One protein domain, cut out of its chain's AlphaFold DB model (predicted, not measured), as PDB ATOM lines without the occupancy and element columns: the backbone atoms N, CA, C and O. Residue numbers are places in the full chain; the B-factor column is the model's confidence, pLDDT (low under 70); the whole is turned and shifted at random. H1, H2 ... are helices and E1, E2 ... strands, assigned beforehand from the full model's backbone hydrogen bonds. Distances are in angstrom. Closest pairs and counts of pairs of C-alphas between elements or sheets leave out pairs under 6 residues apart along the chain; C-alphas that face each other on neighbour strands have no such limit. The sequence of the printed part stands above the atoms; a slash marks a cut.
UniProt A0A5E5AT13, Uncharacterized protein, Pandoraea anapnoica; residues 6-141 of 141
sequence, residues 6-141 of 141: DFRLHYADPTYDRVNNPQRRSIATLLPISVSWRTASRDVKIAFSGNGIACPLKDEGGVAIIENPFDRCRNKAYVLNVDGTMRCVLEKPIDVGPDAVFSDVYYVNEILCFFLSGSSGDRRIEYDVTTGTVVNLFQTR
ATOM      1  N   ASP A   6      19.868  31.197  27.884       96.00
ATOM      2  CA  ASP A   6      18.609  30.957  28.612       96.00
ATOM      3  C   ASP A   6      17.858  32.242  29.035       96.00
ATOM      4  O   ASP A   6      17.412  32.369  30.180       96.00
ATOM      5  N   PHE A   7      17.727  33.212  28.122       98.00
ATOM      6  CA  PHE A   7      16.977  34.447  28.372       98.00
ATOM      7  C   PHE A   7      15.522  34.150  28.740       98.00
ATOM      8  O   PHE A   7      14.820  33.439  28.018       98.00
ATOM      9  N   ARG A   8      15.041  34.726  29.844       98.12
ATOM     10  CA  ARG A   8      13.665  34.559  30.317       98.12
ATOM     11  C   ARG A   8      13.099  35.862  30.852       98.12
ATOM     12  O   ARG A   8      13.707  36.536  31.681       98.12
ATOM     13  N   LEU A   9      11.878  36.153  30.426       98.00
ATOM     14  CA  LEU A   9      11.025  37.169  31.024       98.00
ATOM     15  C   LEU A   9      10.141  36.505  32.078       98.00
ATOM     16  O   LEU A   9       9.561  35.449  31.828       98.00
ATOM     17  N   HIS A  10      10.024  37.131  33.246       97.88
ATOM     18  CA  HIS A  10       9.193  36.638  34.341       97.88
ATOM     19  C   HIS A  10       8.010  37.568  34.551       97.88
ATOM     20  O   HIS A  10       8.174  38.785  34.657       97.88
ATOM     21  N   TYR A  11       6.826  36.983  34.656       96.94
ATOM     22  CA  TYR A  11       5.559  37.694  34.783       96.94
ATOM     23  C   TYR A  11       4.964  37.482  36.172       96.94
ATOM     24  O   TYR A  11       5.210  36.453  36.796       96.94
ATOM     25  N   ALA A  12       4.170  38.447  36.639       95.00
ATOM     26  CA  ALA A  12       3.488  38.347  37.930       95.00
ATOM     27  C   ALA A  12       2.524  37.149  37.991       95.00
ATOM     28  O   ALA A  12       2.401  36.508  39.028       95.00
ATOM     29  N   ASP A  13       1.885  36.831  36.863       94.88
ATOM     30  CA  ASP A  13       1.003  35.676  36.690       94.88
ATOM     31  C   ASP A  13       1.471  34.876  35.461       94.88
ATOM     32  O   ASP A  13       1.084  35.193  34.333       94.88
ATOM     33  N   PRO A  14       2.352  33.873  35.649       93.38
ATOM     34  CA  PRO A  14       2.899  33.071  34.552       93.38
ATOM     35  C   PRO A  14       1.856  32.222  33.820       93.38
ATOM     36  O   PRO A  14       2.122  31.757  32.716       93.38
ATOM     37  N   THR A  15       0.696  31.992  34.439       95.56
ATOM     38  CA  THR A  15      -0.378  31.154  33.886       95.56
ATOM     39  C   THR A  15      -1.403  31.947  33.084       95.56
ATOM     40  O   THR A  15      -2.245  31.358  32.408       95.56
ATOM     41  N   TYR A  16      -1.339  33.279  33.140       96.50
ATOM     42  CA  TYR A  16      -2.265  34.142  32.426       96.50
ATOM     43  C   TYR A  16      -2.061  34.074  30.911       96.50
ATOM     44  O   TYR A  16      -0.950  34.254  30.408       96.50
ATOM     45  N   ASP A  17      -3.158  33.924  30.170       95.12
ATOM     46  CA  ASP A  17      -3.151  34.020  28.713       95.12
ATOM     47  C   ASP A  17      -2.998  35.482  28.268       95.12
ATOM     48  O   ASP A  17      -3.961  36.242  28.131       95.12
ATOM     49  N   ARG A  18      -1.744  35.881  28.049       93.88
ATOM     50  CA  ARG A  18      -1.367  37.233  27.615       93.88
ATOM     51  C   ARG A  18      -1.720  37.517  26.153       93.88
ATOM     52  O   ARG A  18      -1.763  38.688  25.789       93.88
ATOM     53  N   VAL A  19      -1.952  36.486  25.338       92.75
ATOM     54  CA  VAL A  19      -2.268  36.629  23.908       92.75
ATOM     55  C   VAL A  19      -3.743  36.959  23.740       92.75
ATOM     56  O   VAL A  19      -4.080  37.970  23.132       92.75
ATOM     57  N   ASN A  20      -4.623  36.150  24.332       96.12
ATOM     58  CA  ASN A  20      -6.064  36.380  24.240       96.12
ATOM     59  C   ASN A  20      -6.553  37.433  25.240       96.12
ATOM     60  O   ASN A  20      -7.625  38.006  25.051       96.12
ATOM     61  N   ASN A  21      -5.776  37.688  26.300       95.81
ATOM     62  CA  ASN A  21      -6.058  38.677  27.335       95.81
ATOM     63  C   ASN A  21      -7.540  38.663  27.784       95.81
ATOM     64  O   ASN A  21      -8.217  39.693  27.703       95.81
ATOM     65  N   PRO A  22      -8.075  37.515  28.251       97.00
ATOM     66  CA  PRO A  22      -9.513  37.332  28.471       97.00
ATOM     67  C   PRO A  22     -10.095  38.294  29.514       97.00
ATOM     68  O   PRO A  22     -11.261  38.674  29.431       97.00
ATOM     69  N   GLN A  23      -9.280  38.734  30.475       96.44
ATOM     70  CA  GLN A  23      -9.674  39.709  31.495       96.44
ATOM     71  C   GLN A  23      -9.452  41.164  31.055       96.44
ATOM     72  O   GLN A  23      -9.668  42.074  31.850       96.44
ATOM     73  N   ARG A  24      -9.006  41.400  29.811       95.19
ATOM     74  CA  ARG A  24      -8.703  42.729  29.251       95.19
ATOM     75  C   ARG A  24      -7.774  43.554  30.148       95.19
ATOM     76  O   ARG A  24      -7.945  44.762  30.303       95.19
ATOM     77  N   ARG A  25      -6.781  42.890  30.747       95.00
ATOM     78  CA  ARG A  25      -5.736  43.533  31.550       95.00
ATOM     79  C   ARG A  25      -4.998  44.561  30.691       95.00
ATOM     80  O   ARG A  25      -4.796  44.348  29.493       95.00
ATOM     81  N   SER A  26      -4.600  45.680  31.292       92.88
ATOM     82  CA  SER A  26      -3.859  46.723  30.579       92.88
ATOM     83  C   SER A  26      -2.469  46.223  30.183       92.88
ATOM     84  O   SER A  26      -1.879  45.409  30.897       92.88
ATOM     85  N   ILE A  27      -1.907  46.754  29.092       90.44
ATOM     86  CA  ILE A  27      -0.550  46.399  28.640       90.44
ATOM     87  C   ILE A  27       0.463  46.567  29.779       90.44
ATOM     88  O   ILE A  27       1.270  45.671  30.002       90.44
ATOM     89  N   ALA A  28       0.352  47.644  30.566       90.06
ATOM     90  CA  ALA A  28       1.193  47.892  31.737       90.06
ATOM     91  C   ALA A  28       1.257  46.692  32.694       90.06
ATOM     92  O   ALA A  28       2.339  46.282  33.100       90.06
ATOM     93  N   THR A  29       0.111  46.078  32.994       91.62
ATOM     94  CA  THR A  29       0.031  44.912  33.890       91.62
ATOM     95  C   THR A  29       0.446  43.593  33.233       91.62
ATOM     96  O   THR A  29       0.720  42.620  33.933       91.62
ATOM     97  N   LEU A  30       0.499  43.544  31.899       94.88
ATOM     98  CA  LEU A  30       0.928  42.374  31.127       94.88
ATOM     99  C   LEU A  30       2.436  42.336  30.882       94.88
ATOM    100  O   LEU A  30       2.945  41.344  30.348       94.88
ATOM    101  N   LEU A  31       3.150  43.406  31.221       96.25
ATOM    102  CA  LEU A  31       4.594  43.470  31.084       96.25
ATOM    103  C   LEU A  31       5.303  42.613  32.149       96.25
ATOM    104  O   LEU A  31       4.774  42.405  33.245       96.25
ATOM    105  N   PRO A  32       6.512  42.111  31.850       97.50
ATOM    106  CA  PRO A  32       7.313  41.386  32.826       97.50
ATOM    107  C   PRO A  32       7.619  42.228  34.071       97.50
ATOM    108  O   PRO A  32       7.690  43.454  34.008       97.50
ATOM    109  N   ILE A  33       7.825  41.546  35.197       97.75
ATOM    110  CA  ILE A  33       8.256  42.128  36.483       97.75
ATOM    111  C   ILE A  33       9.751  41.914  36.743       97.75
ATOM    112  O   ILE A  33      10.348  42.553  37.604       97.75
ATOM    113  N   SER A  34      10.373  40.983  36.023       98.31
ATOM    114  CA  SER A  34      11.819  40.785  36.049       98.31
ATOM    115  C   SER A  34      12.287  40.077  34.788       98.31
ATOM    116  O   SER A  34      11.496  39.482  34.048       98.31
ATOM    117  N   VAL A  35      13.592  40.112  34.568       98.50
ATOM    118  CA  VAL A  35      14.281  39.393  33.502       98.50
ATOM    119  C   VAL A  35      15.434  38.599  34.102       98.50
ATOM    120  O   VAL A  35      16.056  39.027  35.075       98.50
ATOM    121  N   SER A  36      15.712  37.424  33.549       98.38
ATOM    122  CA  SER A  36      16.899  36.654  33.900       98.38
ATOM    123  C   SER A  36      17.552  36.044  32.679       98.38
ATOM    124  O   SER A  36      16.899  35.782  31.672       98.38
ATOM    125  N   TRP A  37      18.829  35.743  32.811       98.12
ATOM    126  CA  TRP A  37      19.586  34.972  31.843       98.12
ATOM    127  C   TRP A  37      20.745  34.286  32.553       98.12
ATOM    128  O   TRP A  37      21.025  34.533  33.729       98.12
ATOM    129  N   ARG A  38      21.426  33.409  31.831       97.25
ATOM    130  CA  ARG A  38      22.612  32.710  32.296       97.25
ATOM    131  C   ARG A  38      23.824  33.172  31.515       97.25
ATOM    132  O   ARG A  38      23.748  33.565  30.353       97.25
ATOM    133  N   THR A  39      24.954  33.106  32.184       94.12
ATOM    134  CA  THR A  39      26.286  33.232  31.610       94.12
ATOM    135  C   THR A  39      27.025  31.927  31.878       94.12
ATOM    136  O   THR A  39      26.556  31.093  32.652       94.12
ATOM    137  N   ALA A  40      28.204  31.742  31.288       90.19
ATOM    138  CA  ALA A  40      29.009  30.548  31.551       90.19
ATOM    139  C   ALA A  40      29.360  30.358  33.043       90.19
ATOM    140  O   ALA A  40      29.590  29.231  33.471       90.19
ATOM    141  N   SER A  41      29.413  31.441  33.826       89.12
ATOM    142  CA  SER A  41      29.872  31.415  35.218       89.12
ATOM    143  C   SER A  41      28.787  31.699  36.256       89.12
ATOM    144  O   SER A  41      28.991  31.386  37.428       89.12
ATOM    145  N   ARG A  42      27.654  32.300  35.872       93.00
ATOM    146  CA  ARG A  42      26.575  32.652  36.807       93.00
ATOM    147  C   ARG A  42      25.226  32.871  36.142       93.00
ATOM    148  O   ARG A  42      25.158  33.221  34.964       93.00
ATOM    149  N   ASP A  43      24.185  32.815  36.959       96.19
ATOM    150  CA  ASP A  43      22.852  33.295  36.611       96.19
ATOM    151  C   ASP A  43      22.720  34.778  36.996       96.19
ATOM    152  O   ASP A  43      23.193  35.206  38.052       96.19
ATOM    153  N   VAL A  44      22.084  35.572  36.136       97.62
ATOM    154  CA  VAL A  44      21.803  36.995  36.361       97.62
ATOM    155  C   VAL A  44      20.295  37.199  36.371       97.62
ATOM    156  O   VAL A  44      19.582  36.684  35.511       97.62
ATOM    157  N   LYS A  45      19.796  37.964  37.345       97.94
ATOM    158  CA  LYS A  45      18.383  38.332  37.454       97.94
ATOM    159  C   LYS A  45      18.254  39.801  37.828       97.94
ATOM    160  O   LYS A  45      18.818  40.229  38.830       97.94
ATOM    161  N   ILE A  46      17.468  40.535  37.050       97.75
ATOM    162  CA  ILE A  46      17.150  41.944  37.277       97.75
ATOM    163  C   ILE A  46      15.655  42.048  37.550       97.75
ATOM    164  O   ILE A  46      14.835  41.712  36.693       97.75
ATOM    165  N   ALA A  47      15.301  42.469  38.762       97.50
ATOM    166  CA  ALA A  47      13.929  42.809  39.111       97.50
ATOM    167  C   ALA A  47      13.649  44.254  38.711       97.50
ATOM    168  O   ALA A  47      14.453  45.138  38.998       97.50
ATOM    169  N   PHE A  48      12.508  44.488  38.073       96.69
ATOM    170  CA  PHE A  48      12.082  45.838  37.752       96.69
ATOM    171  C   PHE A  48      11.428  46.470  38.978       96.69
ATOM    172  O   PHE A  48      10.731  45.807  39.746       96.69
ATOM    173  N   SER A  49      11.619  47.779  39.146       89.88
ATOM    174  CA  SER A  49      10.952  48.564  40.198       89.88
ATOM    175  C   SER A  49       9.419  48.639  40.039       89.88
ATOM    176  O   SER A  49       8.708  49.065  40.951       89.88
ATOM    177  N   GLY A  50       8.916  48.203  38.885       91.88
ATOM    178  CA  GLY A  50       7.514  47.981  38.562       91.88
ATOM    179  C   GLY A  50       7.424  46.918  37.471       91.88
ATOM    180  O   GLY A  50       7.825  45.773  37.674       91.88
ATOM    181  N   ASN A  51       6.957  47.305  36.289       95.25
ATOM    182  CA  ASN A  51       7.056  46.472  35.094       95.25
ATOM    183  C   ASN A  51       8.133  47.016  34.151       95.25
ATOM    184  O   ASN A  51       8.470  48.200  34.199       95.25
ATOM    185  N   GLY A  52       8.654  46.169  33.271       97.12
ATOM    186  CA  GLY A  52       9.690  46.573  32.332       97.12
ATOM    187  C   GLY A  52       9.694  45.755  31.054       97.12
ATOM    188  O   GLY A  52       9.094  44.688  30.975       97.12
ATOM    189  N   ILE A  53      10.374  46.281  30.048       98.00
ATOM    190  CA  ILE A  53      10.613  45.644  28.755       98.00
ATOM    191  C   ILE A  53      12.099  45.310  28.706       98.00
ATOM    192  O   ILE A  53      12.927  46.112  29.134       98.00
ATOM    193  N   ALA A  54      12.438  44.125  28.207       98.19
ATOM    194  CA  ALA A  54      13.823  43.724  28.021       98.19
ATOM    195  C   ALA A  54      14.011  43.076  26.648       98.19
ATOM    196  O   ALA A  54      13.242  42.194  26.263       98.19
ATOM    197  N   CYS A  55      15.053  43.503  25.942       98.31
ATOM    198  CA  CYS A  55      15.420  43.034  24.613       98.31
ATOM    199  C   CYS A  55      16.881  42.549  24.642       98.31
ATOM    200  O   CYS A  55      17.777  43.351  24.925       98.31
ATOM    201  N   PRO A  56      17.153  41.253  24.401       97.75
ATOM    202  CA  PRO A  56      18.519  40.754  24.267       97.75
ATOM    203  C   PRO A  56      19.260  41.461  23.134       97.75
ATOM    204  O   PRO A  56      18.688  41.690  22.068       97.75
ATOM    205  N   LEU A  57      20.540  41.767  23.343       97.19
ATOM    206  CA  LEU A  57      21.378  42.298  22.275       97.19
ATOM    207  C   LEU A  57      21.730  41.189  21.269       97.19
ATOM    208  O   LEU A  57      21.988  40.050  21.658       97.19
ATOM    209  N   LYS A  58      21.772  41.524  19.976       94.81
ATOM    210  CA  LYS A  58      22.085  40.592  18.875       94.81
ATOM    211  C   LYS A  58      23.476  39.974  18.947       94.81
ATOM    212  O   LYS A  58      23.666  38.868  18.458       94.81
ATOM    213  N   ASP A  59      24.428  40.673  19.555       93.75
ATOM    214  CA  ASP A  59      25.779  40.166  19.808       93.75
ATOM    215  C   ASP A  59      25.837  39.204  21.011       93.75
ATOM    216  O   ASP A  59      26.918  38.743  21.374       93.75
ATOM    217  N   GLU A  60      24.691  38.926  21.654       95.00
ATOM    218  CA  GLU A  60      24.560  38.158  22.900       95.00
ATOM    219  C   GLU A  60      25.363  38.765  24.066       95.00
ATOM    220  O   GLU A  60      25.581  38.121  25.095       95.00
ATOM    221  N   GLY A  61      25.817  40.010  23.915       95.06
ATOM    222  CA  GLY A  61      26.729  40.684  24.825       95.06
ATOM    223  C   GLY A  61      26.024  41.395  25.971       95.06
ATOM    224  O   GLY A  61      26.706  41.950  26.833       95.06
ATOM    225  N   GLY A  62      24.690  41.407  26.008       96.19
ATOM    226  CA  GLY A  62      23.930  42.146  27.009       96.19
ATOM    227  C   GLY A  62      22.426  42.180  26.769       96.19
ATOM    228  O   GLY A  62      21.883  41.412  25.974       96.19
ATOM    229  N   VAL A  63      21.758  43.096  27.471       98.25
ATOM    230  CA  VAL A  63      20.302  43.289  27.415       98.25
ATOM    231  C   VAL A  63      19.983  44.777  27.464       98.25
ATOM    232  O   VAL A  63      20.471  45.491  28.338       98.25
ATOM    233  N   ALA A  64      19.131  45.239  26.558       98.50
ATOM    234  CA  ALA A  64      18.503  46.547  26.638       98.50
ATOM    235  C   ALA A  64      17.233  46.481  27.485       98.50
ATOM    236  O   ALA A  64      16.445  45.546  27.347       98.50
ATOM    237  N   ILE A  65      17.042  47.458  28.366       98.44
ATOM    238  CA  ILE A  65      15.969  47.482  29.358       98.44
ATOM    239  C   ILE A  65      15.263  48.835  29.330       98.44
ATOM    240  O   ILE A  65      15.901  49.888  29.286       98.44
ATOM    241  N   ILE A  66      13.937  48.787  29.416       98.31
ATOM    242  CA  ILE A  66      13.087  49.915  29.788       98.31
ATOM    243  C   ILE A  66      12.356  49.544  31.075       98.31
ATOM    244  O   ILE A  66      11.664  48.531  31.128       98.31
ATOM    245  N   GLU A  67      12.459  50.379  32.099       97.38
ATOM    246  CA  GLU A  67      11.655  50.269  33.313       97.38
ATOM    247  C   GLU A  67      10.522  51.286  33.315       97.38
ATOM    248  O   GLU A  67      10.702  52.437  32.918       97.38
ATOM    249  N   ASN A  68       9.370  50.860  33.827       95.56
ATOM    250  CA  ASN A  68       8.163  51.660  33.984       95.56
ATOM    251  C   ASN A  68       7.780  52.435  32.698       95.56
ATOM    252  O   ASN A  68       7.727  53.666  32.721       95.56
ATOM    253  N   PRO A  69       7.499  51.756  31.565       94.50
ATOM    254  CA  PRO A  69       7.236  52.409  30.270       94.50
ATOM    255  C   PRO A  69       6.014  53.343  30.240       94.50
ATOM    256  O   PRO A  69       5.839  54.107  29.298       94.50
ATOM    257  N   PHE A  70       5.181  53.319  31.284       90.12
ATOM    258  CA  PHE A  70       3.971  54.137  31.405       90.12
ATOM    259  C   PHE A  70       3.992  55.088  32.617       90.12
ATOM    260  O   PHE A  70       2.983  55.723  32.913       90.12
ATOM    261  N   ASP A  71       5.119  55.191  33.333       92.31
ATOM    262  CA  ASP A  71       5.268  56.059  34.509       92.31
ATOM    263  C   ASP A  71       6.246  57.198  34.208       92.31
ATOM    264  O   ASP A  71       7.461  57.011  34.198       92.31
ATOM    265  N   ARG A  72       5.719  58.405  34.006       90.56
ATOM    266  CA  ARG A  72       6.511  59.592  33.635       90.56
ATOM    267  C   ARG A  72       7.601  59.950  34.648       90.56
ATOM    268  O   ARG A  72       8.618  60.518  34.270       90.56
ATOM    269  N   CYS A  73       7.417  59.601  35.919       90.50
ATOM    270  CA  CYS A  73       8.347  59.960  36.986       90.50
ATOM    271  C   CYS A  73       9.449  58.910  37.174       90.50
ATOM    272  O   CYS A  73      10.553  59.241  37.605       90.50
ATOM    273  N   ARG A  74       9.155  57.636  36.888       93.94
ATOM    274  CA  ARG A  74      10.066  56.504  37.147       93.94
ATOM    275  C   ARG A  74      10.594  55.822  35.886       93.94
ATOM    276  O   ARG A  74      11.373  54.875  36.004       93.94
ATOM    277  N   ASN A  75      10.187  56.282  34.704       96.44
ATOM    278  CA  ASN A  75      10.596  55.711  33.430       96.44
ATOM    279  C   ASN A  75      12.101  55.865  33.180       96.44
ATOM    280  O   ASN A  75      12.638  56.978  33.218       96.44
ATOM    281  N   LYS A  76      12.776  54.757  32.873       96.12
ATOM    282  CA  LYS A  76      14.219  54.715  32.593       96.12
ATOM    283  C   LYS A  76      14.494  53.765  31.439       96.12
ATOM    284  O   LYS A  76      13.849  52.726  31.357       96.12
ATOM    285  N   ALA A  77      15.481  54.088  30.612       97.69
ATOM    286  CA  ALA A  77      16.013  53.177  29.609       97.69
ATOM    287  C   ALA A  77      17.525  53.061  29.767       97.69
ATOM    288  O   ALA A  77      18.213  54.045  30.044       97.69
ATOM    289  N   TYR A  78      18.035  51.844  29.643       97.75
ATOM    290  CA  TYR A  78      19.450  51.558  29.810       97.75
ATOM    291  C   TYR A  78      19.827  50.235  29.142       97.75
ATOM    292  O   TYR A  78      18.978  49.413  28.806       97.75
ATOM    293  N   VAL A  79      21.121  50.025  28.948       98.19
ATOM    294  CA  VAL A  79      21.704  48.795  28.419       98.19
ATOM    295  C   VAL A  79      22.621  48.218  29.482       98.19
ATOM    296  O   VAL A  79      23.442  48.932  30.060       98.19
ATOM    297  N   LEU A  80      22.493  46.920  29.733       97.44
ATOM    298  CA  LEU A  80      23.379  46.158  30.602       97.44
ATOM    299  C   LEU A  80      24.328  45.299  29.772       97.44
ATOM    300  O   LEU A  80      23.957  44.775  28.722       97.44
ATOM    301  N   ASN A  81      25.537  45.101  30.287       96.31
ATOM    302  CA  ASN A  81      26.417  44.026  29.854       96.31
ATOM    303  C   ASN A  81      25.818  42.659  30.212       96.31
ATOM    304  O   ASN A  81      24.949  42.538  31.074       96.31
ATOM    305  N   VAL A  82      26.337  41.602  29.590       95.88
ATOM    306  CA  VAL A  82      25.952  40.205  29.847       95.88
ATOM    307  C   VAL A  82      26.143  39.782  31.302       95.88
ATOM    308  O   VAL A  82      25.484  38.869  31.778       95.88
ATOM    309  N   ASP A  83      27.029  40.430  32.048       95.06
ATOM    310  CA  ASP A  83      27.189  40.165  33.472       95.06
ATOM    311  C   ASP A  83      26.161  40.934  34.330       95.06
ATOM    312  O   ASP A  83      26.068  40.690  35.527       95.06
ATOM    313  N   GLY A  84      25.349  41.814  33.750       95.25
ATOM    314  CA  GLY A  84      24.372  42.646  34.453       95.25
ATOM    315  C   GLY A  84      24.924  43.988  34.937       95.25
ATOM    316  O   GLY A  84      24.188  44.744  35.565       95.25
ATOM    317  N   THR A  85      26.190  44.311  34.660       95.75
ATOM    318  CA  THR A  85      26.733  45.651  34.926       95.75
ATOM    319  C   THR A  85      26.191  46.672  33.929       95.75
ATOM    320  O   THR A  85      25.838  46.331  32.799       95.75
ATOM    321  N   MET A  86      26.114  47.940  34.336       96.31
ATOM    322  CA  MET A  86      25.628  49.016  33.474       96.31
ATOM    323  C   MET A  86      26.579  49.238  32.291       96.31
ATOM    324  O   MET A  86      27.767  49.477  32.496       96.31
ATOM    325  N   ARG A  87      26.049  49.187  31.064       95.19
ATOM    326  CA  ARG A  87      26.777  49.535  29.833       95.19
ATOM    327  C   ARG A  87      26.502  50.976  29.422       95.19
ATOM    328  O   ARG A  87      27.431  51.707  29.107       95.19
ATOM    329  N   CYS A  88      25.235  51.378  29.405       95.38
ATOM    330  CA  CYS A  88      24.818  52.702  28.954       95.38
ATOM    331  C   CYS A  88      23.487  53.081  29.605       95.38
ATOM    332  O   CYS A  88      22.600  52.241  29.709       95.38
ATOM    333  N   VAL A  89      23.331  54.341  30.006       96.00
ATOM    334  CA  VAL A  89      22.039  54.915  30.401       96.00
ATOM    335  C   VAL A  89      21.582  55.836  29.280       96.00
ATOM    336  O   VAL A  89      22.378  56.620  28.767       96.00
ATOM    337  N   LEU A  90      20.317  55.716  28.878       94.81
ATOM    338  CA  LEU A  90      19.745  56.562  27.841       94.81
ATOM    339  C   LEU A  90      19.055  57.761  28.484       94.81
ATOM    340  O   LEU A  90      18.120  57.617  29.276       94.81
ATOM    341  N   GLU A  91      19.500  58.946  28.086       91.69
ATOM    342  CA  GLU A  91      18.885  60.206  28.484       91.69
ATOM    343  C   GLU A  91      17.706  60.547  27.570       91.69
ATOM    344  O   GLU A  91      17.718  60.268  26.368       91.69
ATOM    345  N   LYS A  92      16.673  61.169  28.146       90.81
ATOM    346  CA  LYS A  92      15.543  61.688  27.367       90.81
ATOM    347  C   LYS A  92      15.955  63.027  26.747       90.81
ATOM    348  O   LYS A  92      16.357  63.920  27.496       90.81
ATOM    349  N   PRO A  93      15.852  63.208  25.421       86.00
ATOM    350  CA  PRO A  93      16.122  64.497  24.803       86.00
ATOM    351  C   PRO A  93      15.140  65.564  25.306       86.00
ATOM    352  O   PRO A  93      13.943  65.309  25.453       86.00
ATOM    353  N   ILE A  94      15.653  66.765  25.580       83.06
ATOM    354  CA  ILE A  94      14.892  67.866  26.200       83.06
ATOM    355  C   ILE A  94      13.724  68.319  25.307       83.06
ATOM    356  O   ILE A  94      12.674  68.721  25.806       83.06
ATOM    357  N   ASP A  95      13.886  68.229  23.987       84.38
ATOM    358  CA  ASP A  95      12.925  68.678  22.976       84.38
ATOM    359  C   ASP A  95      11.673  67.793  22.857       84.38
ATOM    360  O   ASP A  95      10.735  68.156  22.154       84.38
ATOM    361  N   VAL A  96      11.634  66.646  23.541       84.81
ATOM    362  CA  VAL A  96      10.495  65.706  23.522       84.81
ATOM    363  C   VAL A  96       9.437  66.070  24.570       84.81
ATOM    364  O   VAL A  96       8.288  65.633  24.494       84.81
ATOM    365  N   GLY A  97       9.807  66.943  25.508       85.50
ATOM    366  CA  GLY A  97       8.954  67.415  26.586       85.50
ATOM    367  C   GLY A  97       9.217  66.698  27.917       85.50
ATOM    368  O   GLY A  97       9.741  65.582  27.953       85.50
ATOM    369  N   PRO A  98       8.849  67.333  29.045       86.44
ATOM    370  CA  PRO A  98       9.110  66.807  30.387       86.44
ATOM    371  C   PRO A  98       8.285  65.556  30.724       86.44
ATOM    372  O   PRO A  98       8.559  64.881  31.712       86.44
ATOM    373  N   ASP A  99       7.260  65.255  29.929       90.12
ATOM    374  CA  ASP A  99       6.378  64.103  30.081       90.12
ATOM    375  C   ASP A  99       6.815  62.885  29.254       90.12
ATOM    376  O   ASP A  99       6.090  61.887  29.223       90.12
ATOM    377  N   ALA A 100       7.977  62.961  28.597       93.00
ATOM    378  CA  ALA A 100       8.472  61.920  27.714       93.00
ATOM    379  C   ALA A 100       8.713  60.587  28.447       93.00
ATOM    380  O   ALA A 100       9.274  60.547  29.546       93.00
ATOM    381  N   VAL A 101       8.337  59.476  27.813       95.25
ATOM    382  CA  VAL A 101       8.505  58.111  28.328       95.25
ATOM    383  C   VAL A 101       9.047  57.181  27.257       95.25
ATOM    384  O   VAL A 101       8.574  57.170  26.123       95.25
ATOM    385  N   PHE A 102      10.054  56.389  27.614       96.75
ATOM    386  CA  PHE A 102      10.500  55.271  26.799       96.75
ATOM    387  C   PHE A 102       9.406  54.214  26.819       96.75
ATOM    388  O   PHE A 102       9.069  53.710  27.891       96.75
ATOM    389  N   SER A 103       8.842  53.920  25.655       94.56
ATOM    390  CA  SER A 103       7.645  53.097  25.506       94.56
ATOM    391  C   SER A 103       7.961  51.681  25.039       94.56
ATOM    392  O   SER A 103       7.286  50.750  25.472       94.56
ATOM    393  N   ASP A 104       8.990  51.505  24.203       96.06
ATOM    394  CA  ASP A 104       9.363  50.200  23.655       96.06
ATOM    395  C   ASP A 104      10.836  50.133  23.218       96.06
ATOM    396  O   ASP A 104      11.487  51.160  23.002       96.06
ATOM    397  N   VAL A 105      11.369  48.918  23.085       97.81
ATOM    398  CA  VAL A 105      12.717  48.652  22.575       97.81
ATOM    399  C   VAL A 105      12.755  47.367  21.751       97.81
ATOM    400  O   VAL A 105      12.447  46.282  22.244       97.81
ATOM    401  N   TYR A 106      13.167  47.479  20.489       97.50
ATOM    402  CA  TYR A 106      13.321  46.346  19.576       97.50
ATOM    403  C   TYR A 106      14.209  46.703  18.378       97.50
ATOM    404  O   TYR A 106      14.618  47.849  18.192       97.50
ATOM    405  N   TYR A 107      14.535  45.704  17.559       96.56
ATOM    406  CA  TYR A 107      15.361  45.888  16.368       96.56
ATOM    407  C   TYR A 107      14.546  46.355  15.161       96.56
ATOM    408  O   TYR A 107      13.556  45.723  14.798       96.56
ATOM    409  N   VAL A 108      15.022  47.401  14.485       94.62
ATOM    410  CA  VAL A 108      14.527  47.865  13.181       94.62
ATOM    411  C   VAL A 108      15.691  47.830  12.202       94.62
ATOM    412  O   VAL A 108      16.693  48.498  12.428       94.62
ATOM    413  N   ASN A 109      15.569  47.057  11.117       92.00
ATOM    414  CA  ASN A 109      16.621  46.910  10.099       92.00
ATOM    415  C   ASN A 109      18.006  46.644  10.713       92.00
ATOM    416  O   ASN A 109      18.967  47.349  10.431       92.00
ATOM    417  N   GLU A 110      18.091  45.646  11.593       91.56
ATOM    418  CA  GLU A 110      19.316  45.275  12.313       91.56
ATOM    419  C   GLU A 110      19.831  46.264  13.374       91.56
ATOM    420  O   GLU A 110      20.709  45.893  14.150       91.56
ATOM    421  N   ILE A 111      19.222  47.441  13.525       94.38
ATOM    422  CA  ILE A 111      19.617  48.454  14.512       94.38
ATOM    423  C   ILE A 111      18.708  48.387  15.739       94.38
ATOM    424  O   ILE A 111      17.482  48.335  15.615       94.38
ATOM    425  N   LEU A 112      19.295  48.402  16.938       97.56
ATOM    426  CA  LEU A 112      18.526  48.446  18.178       97.56
ATOM    427  C   LEU A 112      17.919  49.840  18.352       97.56
ATOM    428  O   LEU A 112      18.641  50.834  18.402       97.56
ATOM    429  N   CYS A 113      16.598  49.902  18.468       97.56
ATOM    430  CA  CYS A 113      15.856  51.148  18.564       97.56
ATOM    431  C   CYS A 113      15.112  51.228  19.894       97.56
ATOM    432  O   CYS A 113      14.326  50.340  20.217       97.56
ATOM    433  N   PHE A 114      15.315  52.321  20.623       97.56
ATOM    434  CA  PHE A 114      14.463  52.717  21.737       97.56
ATOM    435  C   PHE A 114      13.444  53.737  21.246       97.56
ATOM    436  O   PHE A 114      13.799  54.719  20.590       97.56
ATOM    437  N   PHE A 115      12.182  53.514  21.581       95.94
ATOM    438  CA  PHE A 115      11.080  54.395  21.235       95.94
ATOM    439  C   PHE A 115      10.710  55.236  22.443       95.94
ATOM    440  O   PHE A 115      10.611  54.736  23.565       95.94
ATOM    441  N   LEU A 116      10.546  56.527  22.202       94.69
ATOM    442  CA  LEU A 116      10.273  57.532  23.210       94.69
ATOM    443  C   LEU A 116       9.065  58.343  22.751       94.69
ATOM    444  O   LEU A 116       9.071  58.865  21.640       94.69
ATOM    445  N   SER A 117       8.064  58.473  23.611       92.44
ATOM    446  CA  SER A 117       6.860  59.251  23.331       92.44
ATOM    447  C   SER A 117       6.730  60.400  24.309       92.44
ATOM    448  O   SER A 117       6.872  60.188  25.511       92.44
ATOM    449  N   GLY A 118       6.432  61.600  23.820       90.81
ATOM    450  CA  GLY A 118       6.193  62.774  24.656       90.81
ATOM    451  C   GLY A 118       5.285  63.794  23.982       90.81
ATOM    452  O   GLY A 118       4.924  63.661  22.813       90.81
ATOM    453  N   SER A 119       4.900  64.829  24.728       88.62
ATOM    454  CA  SER A 119       3.956  65.854  24.259       88.62
ATOM    455  C   SER A 119       4.408  66.604  23.003       88.62
ATOM    456  O   SER A 119       3.568  67.086  22.246       88.62
ATOM    457  N   SER A 120       5.720  66.694  22.764       87.56
ATOM    458  CA  SER A 120       6.301  67.379  21.599       87.56
ATOM    459  C   SER A 120       6.568  66.435  20.413       87.56
ATOM    460  O   SER A 120       7.229  66.806  19.439       87.56
ATOM    461  N   GLY A 121       6.035  65.212  20.482       88.62
ATOM    462  CA  GLY A 121       6.104  64.184  19.449       88.62
ATOM    463  C   GLY A 121       6.970  62.995  19.849       88.62
ATOM    464  O   GLY A 121       7.637  62.997  20.880       88.62
ATOM    465  N   ASP A 122       6.979  61.983  18.990       91.94
ATOM    466  CA  ASP A 122       7.701  60.745  19.246       91.94
ATOM    467  C   ASP A 122       9.140  60.812  18.703       91.94
ATOM    468  O   ASP A 122       9.473  61.571  17.775       91.94
ATOM    469  N   ARG A 123      10.030  60.028  19.312       91.81
ATOM    470  CA  ARG A 123      11.417  59.846  18.887       91.81
ATOM    471  C   ARG A 123      11.786  58.373  18.813       91.81
ATOM    472  O   ARG A 123      11.342  57.552  19.616       91.81
ATOM    473  N   ARG A 124      12.709  58.080  17.900       94.62
ATOM    474  CA  ARG A 124      13.457  56.824  17.845       94.62
ATOM    475  C   ARG A 124      14.929  57.102  18.121       94.62
ATOM    476  O   ARG A 124      15.551  57.879  17.399       94.62
ATOM    477  N   ILE A 125      15.470  56.455  19.146       94.62
ATOM    478  CA  ILE A 125      16.890  56.498  19.499       94.62
ATOM    479  C   ILE A 125      17.538  55.214  18.997       94.62
ATOM    480  O   ILE A 125      17.165  54.124  19.426       94.62
ATOM    481  N   GLU A 126      18.500  55.337  18.091       95.69
ATOM    482  CA  GLU A 126      19.272  54.198  17.601       95.69
ATOM    483  C   GLU A 126      20.514  53.987  18.460       95.69
ATOM    484  O   GLU A 126      21.285  54.918  18.709       95.69
ATOM    485  N   TYR A 127      20.709  52.747  18.894       95.38
ATOM    486  CA  TYR A 127      21.842  52.312  19.694       95.38
ATOM    487  C   TYR A 127      22.693  51.325  18.895       95.38
ATOM    488  O   TYR A 127      22.212  50.267  18.478       95.38
ATOM    489  N   ASP A 128      23.965  51.659  18.704       92.75
ATOM    490  CA  ASP A 128      24.941  50.745  18.124       92.75
ATOM    491  C   ASP A 128      25.460  49.809  19.217       92.75
ATOM    492  O   ASP A 128      26.125  50.207  20.175       92.75
ATOM    493  N   VAL A 129      25.114  48.534  19.061       91.94
ATOM    494  CA  VAL A 129      25.467  47.461  19.992       91.94
ATOM    495  C   VAL A 129      26.976  47.220  20.045       91.94
ATOM    496  O   VAL A 129      27.497  46.895  21.111       91.94
ATOM    497  N   THR A 130      27.667  47.406  18.920       87.12
ATOM    498  CA  THR A 130      29.096  47.124  18.753       87.12
ATOM    499  C   THR A 130      29.943  48.173  19.454       87.12
ATOM    500  O   THR A 130      30.881  47.840  20.175       87.12
ATOM    501  N   THR A 131      29.616  49.449  19.249       86.50
ATOM    502  CA  THR A 131      30.338  50.567  19.875       86.50
ATOM    503  C   THR A 131      29.819  50.876  21.276       86.50
ATOM    504  O   THR A 131      30.516  51.498  22.074       86.50
ATOM    505  N   GLY A 132      28.595  50.445  21.584       87.25
ATOM    506  CA  GLY A 132      27.920  50.721  22.841       87.25
ATOM    507  C   GLY A 132      27.389  52.153  22.953       87.25
ATOM    508  O   GLY A 132      27.155  52.618  24.073       87.25
ATOM    509  N   THR A 133      27.208  52.856  21.830       88.25
ATOM    510  CA  THR A 133      26.860  54.284  21.787       88.25
ATOM    511  C   THR A 133      25.516  54.542  21.116       88.25
ATOM    512  O   THR A 133      25.121  53.843  20.185       88.25
ATOM    513  N   VAL A 134      24.838  55.614  21.529       88.56
ATOM    514  CA  VAL A 134      23.722  56.181  20.758       88.56
ATOM    515  C   VAL A 134      24.280  56.785  19.471       88.56
ATOM    516  O   VAL A 134      25.205  57.594  19.532       88.56
ATOM    517  N   VAL A 135      23.736  56.385  18.324       82.06
ATOM    518  CA  VAL A 135      24.240  56.806  17.006       82.06
ATOM    519  C   VAL A 135      23.347  57.823  16.319       82.06
ATOM    520  O   VAL A 135      23.868  58.729  15.680       82.06
ATOM    521  N   ASN A 136      22.026  57.732  16.485       79.31
ATOM    522  CA  ASN A 136      21.087  58.660  15.860       79.31
ATOM    523  C   ASN A 136      19.853  58.911  16.734       79.31
ATOM    524  O   ASN A 136      19.414  58.043  17.492       79.31
ATOM    525  N   LEU A 137      19.254  60.089  16.545       82.25
ATOM    526  CA  LEU A 137      17.962  60.474  17.100       82.25
ATOM    527  C   LEU A 137      17.042  60.920  15.959       82.25
ATOM    528  O   LEU A 137      17.321  61.915  15.292       82.25
ATOM    529  N   PHE A 138      15.935  60.212  15.746       79.56
ATOM    530  CA  PHE A 138      14.955  60.549  14.712       79.56
ATOM    531  C   PHE A 138      13.650  61.021  15.326       79.56
ATOM    532  O   PHE A 138      13.168  60.428  16.288       79.56
ATOM    533  N   GLN A 139      13.035  62.031  14.715       79.19
ATOM    534  CA  GLN A 139      11.621  62.318  14.918       79.19
ATOM    535  C   GLN A 139      10.776  61.295  14.168       79.19
ATOM    536  O   GLN A 139      10.923  61.120  12.958       79.19
ATOM    537  N   THR A 140       9.892  60.624  14.897       67.69
ATOM    538  CA  THR A 140       8.878  59.744  14.319       67.69
ATOM    539  C   THR A 140       7.558  60.514  14.226       67.69
ATOM    540  O   THR A 140       7.268  61.349  15.085       67.69
ATOM    541  N   ARG A 141       6.833  60.321  13.119       53.84
ATOM    542  CA  ARG A 141       5.556  60.995  12.836       53.84
ATOM    543  C   ARG A 141       4.389  60.269  13.477       53.84
ATOM    544  O   ARG A 141       4.436  59.020  13.453       53.84
TER     545      ARG A 141
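AT A GLANCE: This is residues 6 to 141 of the 141 residues of an uncharacterized protein of Pandoraea anapnoica (UniProt A0A5E5AT13). Three small antiparallel sheets are stacked in turn, with the sheet E4 E5 E6 E7 in the middle, E1 E2 E3 over part of one of its faces and E8 E9 E10 E11 over part of the other. The sheets are only partly face to face, with strands running nearly in line; a long loop, residues 11 to 26, swings wide of the core. The printed part has 136 residues with eleven named strands and one named helix, in the order E1 H1 E2 to E11, and is mostly strand. It is compact, with a radius of gyration of the C-alphas of 15.1 A and spans of 40 by 39 by 27 A.

IN THESE COORDINATES: E1 is residues 6 to 10, beginning at C-alpha 6 (18.609, 30.957, 28.612). H1 is residues 27 to 30, E2 is 34 to 38 and E3 is 43 to 47. E4 is residues 52 to 56, from C-alpha 52 (9.690, 46.573, 32.332), E5 is 62 to 67, 16.0 A long, E6 is 76 to 81, 16.4 A, and E7 is 86 to 90. E8, residues 101 to 108, is 19.3 A long and bends by 51 degrees at residue 105. E9, 111 to 118, is 22.1 A, E10, 121 to 128, is 23.2 A, and E11, 133 to 140, is 20.2 A, ending at C-alpha 140 (8.878, 59.744, 14.319).

HOW THE PARTS SIT: E4 E5 E6 E7 is a meander, each strand the antiparallel neighbour of the one before; N 53 and O 66 are 2.8 A apart, N 65 and O 78 2.8 A, and N 79 and O 88 2.8 A. In E1 E2 E3, N 8 and O 36 are 2.8 A apart and N 35 and O 46 2.9 A. The closest C-alphas of E2 and E4 are those of Val 35 and Ala 54, 7.0 A. E8 E9 E10 E11 is a second meander, strongly twisted, with N 103 and O 115 at 2.9 A, N 114 and O 125 at 2.8 A, and N 124 and O 138 at 2.9 A. The closest C-alphas of E4 and E8 are those of Cys 55 and Tyr 106, 6.4 A. H1 is on none of the sheets, and is too short for an O i to N i+4 pair; its 1 O i to N i+3 pair is within range.

THE WHOLE: The C-alphas of Ser 41 and Ser 120 are farthest apart, 45.1 A. The printed part has no cut, and its one long link is E1 to H1. The mean pLDDT of the printed part is 93.3, with residues 140 to 141 under 70.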